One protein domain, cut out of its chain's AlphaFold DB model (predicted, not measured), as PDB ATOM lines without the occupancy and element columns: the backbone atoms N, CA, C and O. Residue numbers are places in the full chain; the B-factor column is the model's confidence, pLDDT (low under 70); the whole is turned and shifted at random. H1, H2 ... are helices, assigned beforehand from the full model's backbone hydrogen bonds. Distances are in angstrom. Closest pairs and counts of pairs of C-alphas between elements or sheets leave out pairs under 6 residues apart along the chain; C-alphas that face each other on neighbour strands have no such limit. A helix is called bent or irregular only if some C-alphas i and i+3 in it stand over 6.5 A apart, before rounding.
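What this domain is: This is residues 5 to 50 of the 51 residues of an uncharacterized protein of Streptomyces sp. SID5614 (UniProt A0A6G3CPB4). Three helices of similar length make a small body: H1 and H3 lie side by side, running the same way, and H2 crosses from H1 toward H3, packed on both. Each helix touches the other two, and their centres make a triangle. The printed part has 46 residues with three named helices, in the order H1, H2, H3, and no named strand; the class is all helix. The whole is compact, with a radius of gyration of the C-alphas of 8.9 A, and the C-alphas span 25 by 21 by 14 A along their three main axes.

How they stand to each other: H1, residues 5 to 17, touches H2, residues 24 to 34; the closest C-alphas of the two are those of Ala 10 and Asp 26, 5.0 A apart. Their lines are about perpendicular, at 80 degrees, and their centres are 9.5 A apart. H2 touches H3, residues 39 to 49, with 12 pairs of C-alphas within 8 A. The closest C-alphas of H2 and H3 are those of Leu 33 and Gly 41, 4.5 A apart. These two helices stand at a steep tilt of 66 degrees, opposite ways. H1 and H3 touch as well, with 6 pairs of C-alphas within 8 A, and the closest are those of Glu 15 and Val 47, 6.0 A apart. They stand at a shallow tilt of 30 degrees, the same way. Of the 3 pairs of helices, 1 is at a shallow tilt, and the helix packing is only just mostly crossed, which means that most pairs stand at larger angles. In H1, H2 and H3 every O i to N i+4 pair is within hydrogen-bond range.

Where its parts are: H1 begins at C-alpha 5 at (-8.005, 10.788, 23.217) and is 17.9 A long from first to last C-alpha; with 13 residues it is the longest helix. H2 begins at C-alpha 24 at (-14.060, 7.192, 38.730) and is 15.0 A long. H3 is 15.3 A long and ends at C-alpha 49 at (-19.459, 24.187, 37.124). No helix is bent or irregular.

The domain as a whole: The two C-alphas farthest apart are those of Ser 21 and Ser 37, at 24.9 A. The C-alphas of Gln 5 and Gly 50, the first and last printed residues, are 22.8 A apart. The link from H1 to H2, with 6 residues between them, is short, and the link from H2 to H3, with 4, is tight. The printed part has no cut. The mean pLDDT of the printed part is 90.1, and no printed residue is under 70.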
ATOM      1  N   GLN A   5      -6.767  11.508  23.530       88.00
ATOM      2  CA  GLN A   5      -8.005  10.788  23.217       88.00
ATOM      3  C   GLN A   5      -8.783  10.353  24.467       88.00
ATOM      4  O   GLN A   5     -10.008  10.406  24.461       88.00
ATOM      5  N   GLN A   6      -8.103   9.956  25.549       88.38
ATOM      6  CA  GLN A   6      -8.763   9.590  26.808       88.38
ATOM      7  C   GLN A   6      -9.409  10.804  27.479       88.38
ATOM      8  O   GLN A   6     -10.535  10.713  27.960       88.38
ATOM      9  N   TYR A   7      -8.724  11.946  27.460       89.75
ATOM     10  CA  TYR A   7      -9.263  13.212  27.956       89.75
ATOM     11  C   TYR A   7     -10.484  13.675  27.158       89.75
ATOM     12  O   TYR A   7     -11.505  14.030  27.746       89.75
ATOM     13  N   GLU A   8     -10.403  13.616  25.829       91.12
ATOM     14  CA  GLU A   8     -11.506  13.963  24.931       91.12
ATOM     15  C   GLU A   8     -12.724  13.059  25.175       91.12
ATOM     16  O   GLU A   8     -13.838  13.545  25.350       91.12
ATOM     17  N   ALA A   9     -12.514  11.742  25.266       92.00
ATOM     18  CA  ALA A   9     -13.587  10.785  25.511       92.00
ATOM     19  C   ALA A   9     -14.249  10.985  26.883       92.00
ATOM     20  O   ALA A   9     -15.471  10.890  26.995       92.00
ATOM     21  N   ALA A  10     -13.462  11.275  27.924       92.06
ATOM     22  CA  ALA A  10     -13.988  11.568  29.254       92.06
ATOM     23  C   ALA A  10     -14.835  12.850  29.255       92.06
ATOM     24  O   ALA A  10     -15.917  12.859  29.836       92.06
ATOM     25  N   LEU A  11     -14.390  13.896  28.549       91.88
ATOM     26  CA  LEU A  11     -15.156  15.132  28.383       91.88
ATOM     27  C   LEU A  11     -16.465  14.913  27.630       91.88
ATOM     28  O   LEU A  11     -17.501  15.357  28.105       91.88
ATOM     29  N   VAL A  12     -16.444  14.195  26.508       93.31
ATOM     30  CA  VAL A  12     -17.664  13.924  25.728       93.31
ATOM     31  C   VAL A  12     -18.684  13.150  26.562       93.31
ATOM     32  O   VAL A  12     -19.862  13.498  26.575       93.31
ATOM     33  N   LYS A  13     -18.244  12.137  27.318       91.81
ATOM     34  CA  LYS A  13     -19.130  11.425  28.251       91.81
ATOM     35  C   LYS A  13     -19.689  12.355  29.323       91.81
ATOM     36  O   LYS A  13     -20.863  12.248  29.653       91.81
ATOM     37  N   ALA A  14     -18.862  13.247  29.861       91.50
ATOM     38  CA  ALA A  14     -19.267  14.190  30.895       91.50
ATOM     39  C   ALA A  14     -20.295  15.204  30.362       91.50
ATOM     40  O   ALA A  14     -21.259  15.511  31.054       91.50
ATOM     41  N   GLU A  15     -20.121  15.671  29.123       90.31
ATOM     42  CA  GLU A  15     -21.042  16.574  28.418       90.31
ATOM     43  C   GLU A  15     -22.387  15.895  28.104       90.31
ATOM     44  O   GLU A  15     -23.432  16.527  28.217       90.31
ATOM     45  N   GLN A  16     -22.376  14.614  27.722       91.06
ATOM     46  CA  GLN A  16     -23.583  13.893  27.298       91.06
ATOM     47  C   GLN A  16     -24.371  13.263  28.448       91.06
ATOM     48  O   GLN A  16     -25.598  13.273  28.436       91.06
ATOM     49  N   LEU A  17     -23.671  12.657  29.408       89.00
ATOM     50  CA  LEU A  17     -24.274  11.873  30.489       89.00
ATOM     51  C   LEU A  17     -24.287  12.631  31.822       89.00
ATOM     52  O   LEU A  17     -24.966  12.218  32.757       89.00
ATOM     53  N   GLY A  18     -23.541  13.733  31.920       86.81
ATOM     54  CA  GLY A  18     -23.312  14.446  33.169       86.81
ATOM     55  C   GLY A  18     -22.231  13.794  34.035       86.81
ATOM     56  O   GLY A  18     -21.900  12.611  33.911       86.81
ATOM     57  N   LEU A  19     -21.672  14.576  34.962       87.00
ATOM     58  CA  LEU A  19     -20.588  14.115  35.837       87.00
ATOM     59  C   LEU A  19     -20.965  12.944  36.741       87.00
ATOM     60  O   LEU A  19     -20.123  12.089  36.998       87.00
ATOM     61  N   GLY A  20     -22.218  12.888  37.198       86.25
ATOM     62  CA  GLY A  20     -22.695  11.832  38.094       86.25
ATOM     63  C   GLY A  20     -22.704  10.436  37.462       86.25
ATOM     64  O   GLY A  20     -22.714   9.443  38.182       86.25
ATOM     65  N   SER A  21     -22.667  10.348  36.131       87.50
ATOM     66  CA  SER A  21     -22.664   9.082  35.390       87.50
ATOM     67  C   SER A  21     -21.268   8.638  34.942       87.50
ATOM     68  O   SER A  21     -21.123   7.577  34.331       87.50
ATOM     69  N   LEU A  22     -20.227   9.426  35.230       89.25
ATOM     70  CA  LEU A  22     -18.852   9.077  34.884       89.25
ATOM     71  C   LEU A  22     -18.299   8.008  35.822       89.25
ATOM     72  O   LEU A  22     -18.524   8.010  37.031       89.25
ATOM     73  N   LYS A  23     -17.471   7.128  35.259       92.44
ATOM     74  CA  LYS A  23     -16.640   6.221  36.055       92.44
ATOM     75  C   LYS A  23     -15.554   7.019  36.770       92.44
ATOM     76  O   LYS A  23     -15.073   8.020  36.245       92.44
ATOM     77  N   GLU A  24     -15.085   6.522  37.913       91.06
ATOM     78  CA  GLU A  24     -14.060   7.192  38.730       91.06
ATOM     79  C   GLU A  24     -12.796   7.561  37.928       91.06
ATOM     80  O   GLU A  24     -12.200   8.618  38.133       91.06
ATOM     81  N   GLN A  25     -12.407   6.712  36.970       90.50
ATOM     82  CA  GLN A  25     -11.287   6.974  36.064       90.50
ATOM     83  C   GLN A  25     -11.544   8.188  35.163       90.50
ATOM     84  O   GLN A  25     -10.713   9.090  35.110       90.50
ATOM     85  N   ASP A  26     -12.699   8.238  34.495       91.31
ATOM     86  CA  ASP A  26     -13.071   9.354  33.619       91.31
ATOM     87  C   ASP A  26     -13.238  10.648  34.437       91.31
ATOM     88  O   ASP A  26     -12.795  11.716  34.020       91.31
ATOM     89  N   LEU A  27     -13.786  10.549  35.653       91.69
ATOM     90  CA  LEU A  27     -13.941  11.684  36.561       91.69
ATOM     91  C   LEU A  27     -12.583  12.264  36.985       91.69
ATOM     92  O   LEU A  27     -12.399  13.480  36.961       91.69
ATOM     93  N   LYS A  28     -11.587  11.418  37.288       93.06
ATOM     94  CA  LYS A  28     -10.207  11.867  37.554       93.06
ATOM     95  C   LYS A  28      -9.589  12.581  36.354       93.06
ATOM     96  O   LYS A  28      -8.882  13.571  36.544       93.06
ATOM     97  N   LEU A  29      -9.859  12.117  35.133       93.06
ATOM     98  CA  LEU A  29      -9.379  12.775  33.914       93.06
ATOM     99  C   LEU A  29     -10.001  14.164  33.752       93.06
ATOM    100  O   LEU A  29      -9.269  15.136  33.567       93.06
ATOM    101  N   VAL A  30     -11.322  14.282  33.902       92.19
ATOM    102  CA  VAL A  30     -12.029  15.570  33.823       92.19
ATOM    103  C   VAL A  30     -11.547  16.533  34.912       92.19
ATOM    104  O   VAL A  30     -11.264  17.691  34.618       92.19
ATOM    105  N   MET A  31     -11.354  16.061  36.146       92.25
ATOM    106  CA  MET A  31     -10.833  16.879  37.254       92.25
ATOM    107  C   MET A  31      -9.365  17.285  37.073       92.25
ATOM    108  O   MET A  31      -8.947  18.329  37.574       92.25
ATOM    109  N   THR A  32      -8.575  16.486  36.353       92.25
ATOM    110  CA  THR A  32      -7.208  16.867  35.971       92.25
ATOM    111  C   THR A  32      -7.255  18.019  34.970       92.25
ATOM    112  O   THR A  32      -6.636  19.054  35.212       92.25
ATOM    113  N   LEU A  33      -8.071  17.895  33.914       90.88
ATOM    114  CA  LEU A  33      -8.272  18.954  32.918       90.88
ATOM    115  C   LEU A  33      -8.846  20.230  33.531       90.88
ATOM    116  O   LEU A  33      -8.435  21.320  33.156       90.88
ATOM    117  N   TYR A  34      -9.766  20.113  34.488       92.25
ATOM    118  CA  TYR A  34     -10.387  21.247  35.177       92.25
ATOM    119  C   TYR A  34      -9.350  22.249  35.718       92.25
ATOM    120  O   TYR A  34      -9.562  23.464  35.666       92.25
ATOM    121  N   ARG A  35      -8.201  21.741  36.186       90.44
ATOM    122  CA  ARG A  35      -7.092  22.535  36.737       90.44
ATOM    123  C   ARG A  35      -6.156  23.108  35.672       90.44
ATOM    124  O   ARG A  35      -5.313  23.938  35.997       90.44
ATOM    125  N   GLU A  36      -6.279  22.684  34.420       90.00
ATOM    126  CA  GLU A  36      -5.454  23.183  33.327       90.00
ATOM    127  C   GLU A  36      -6.008  24.486  32.745       90.00
ATOM    128  O   GLU A  36      -7.208  24.637  32.497       90.00
ATOM    129  N   SER A  37      -5.107  25.414  32.422       84.81
ATOM    130  CA  SER A  37      -5.406  26.612  31.629       84.81
ATOM    131  C   SER A  37      -5.317  26.302  30.132       84.81
ATOM    132  O   SER A  37      -4.502  26.869  29.410       84.81
ATOM    133  N   SER A  38      -6.136  25.355  29.669       88.25
ATOM    134  CA  SER A  38      -6.205  24.906  28.274       88.25
ATOM    135  C   SER A  38      -7.642  24.967  27.739       88.25
ATOM    136  O   SER A  38      -8.601  25.149  28.494       88.25
ATOM    137  N   SER A  39      -7.825  24.808  26.424       89.00
ATOM    138  CA  SER A  39      -9.163  24.727  25.816       89.00
ATOM    139  C   SER A  39      -9.981  23.555  26.375       89.00
ATOM    140  O   SER A  39     -11.172  23.711  26.646       89.00
ATOM    141  N   LEU A  40      -9.332  22.410  26.611       89.06
ATOM    142  CA  LEU A  40      -9.933  21.241  27.255       89.06
ATOM    143  C   LEU A  40     -10.267  21.516  28.725       89.06
ATOM    144  O   LEU A  40     -11.342  21.137  29.175       89.06
ATOM    145  N   GLY A  41      -9.412  22.239  29.452       91.44
ATOM    146  CA  GLY A  41      -9.709  22.648  30.825       91.44
ATOM    147  C   GLY A  41     -10.881  23.621  30.930       91.44
ATOM    148  O   GLY A  41     -11.719  23.494  31.820       91.44
ATOM    149  N   ASN A  42     -11.028  24.528  29.961       92.00
ATOM    150  CA  ASN A  42     -12.208  25.390  29.859       92.00
ATOM    151  C   ASN A  42     -13.491  24.589  29.569       92.00
ATOM    152  O   ASN A  42     -14.562  24.974  30.035       92.00
ATOM    153  N   ARG A  43     -13.409  23.496  28.797       90.94
ATOM    154  CA  ARG A  43     -14.540  22.568  28.607       90.94
ATOM    155  C   ARG A  43     -14.845  21.804  29.892       90.94
ATOM    156  O   ARG A  43     -15.991  21.805  30.319       90.94
ATOM    157  N   ALA A  44     -13.829  21.252  30.552       92.00
ATOM    158  CA  ALA A  44     -13.984  20.562  31.831       92.00
ATOM    159  C   ALA A  44     -14.671  21.450  32.879       92.00
ATOM    160  O   ALA A  44     -15.615  21.007  33.521       92.00
ATOM    161  N   ARG A  45     -14.260  22.720  32.996       92.06
ATOM    162  CA  ARG A  45     -14.897  23.706  33.883       92.06
ATOM    163  C   ARG A  45     -16.366  23.942  33.555       92.06
ATOM    164  O   ARG A  45     -17.174  23.931  34.466       92.06
ATOM    165  N   ARG A  46     -16.741  24.070  32.280       91.12
ATOM    166  CA  ARG A  46     -18.160  24.203  31.898       91.12
ATOM    167  C   ARG A  46     -18.993  22.997  32.308       91.12
ATOM    168  O   ARG A  46     -20.085  23.158  32.836       91.12
ATOM    169  N   VAL A  47     -18.457  21.795  32.115       89.94
ATOM    170  CA  VAL A  47     -19.162  20.565  32.488       89.94
ATOM    171  C   VAL A  47     -19.278  20.415  34.008       89.94
ATOM    172  O   VAL A  47     -20.316  19.978  34.491       89.94
ATOM    173  N   VAL A  48     -18.234  20.788  34.757       88.94
ATOM    174  CA  VAL A  48     -18.189  20.696  36.229       88.94
ATOM    175  C   VAL A  48     -19.003  21.783  36.913       88.94
ATOM    176  O   VAL A  48     -19.800  21.478  37.795       88.94
ATOM    177  N   ASP A  49     -18.824  23.030  36.498       88.69
ATOM    178  CA  ASP A  49     -19.459  24.187  37.124       88.69
ATOM    179  C   ASP A  49     -20.874  24.435  36.581       88.69
ATOM    180  O   ASP A  49     -21.628  25.206  37.173       88.69
ATOM    181  N   GLY A  50     -21.238  23.815  35.451       74.44
ATOM    182  CA  GLY A  50     -22.548  23.963  34.811       74.44
ATOM    183  C   GLY A  50     -22.825  25.364  34.250       74.44
ATOM    184  O   GLY A  50     -23.991  25.727  34.098       74.44
TER     185      GLY A  50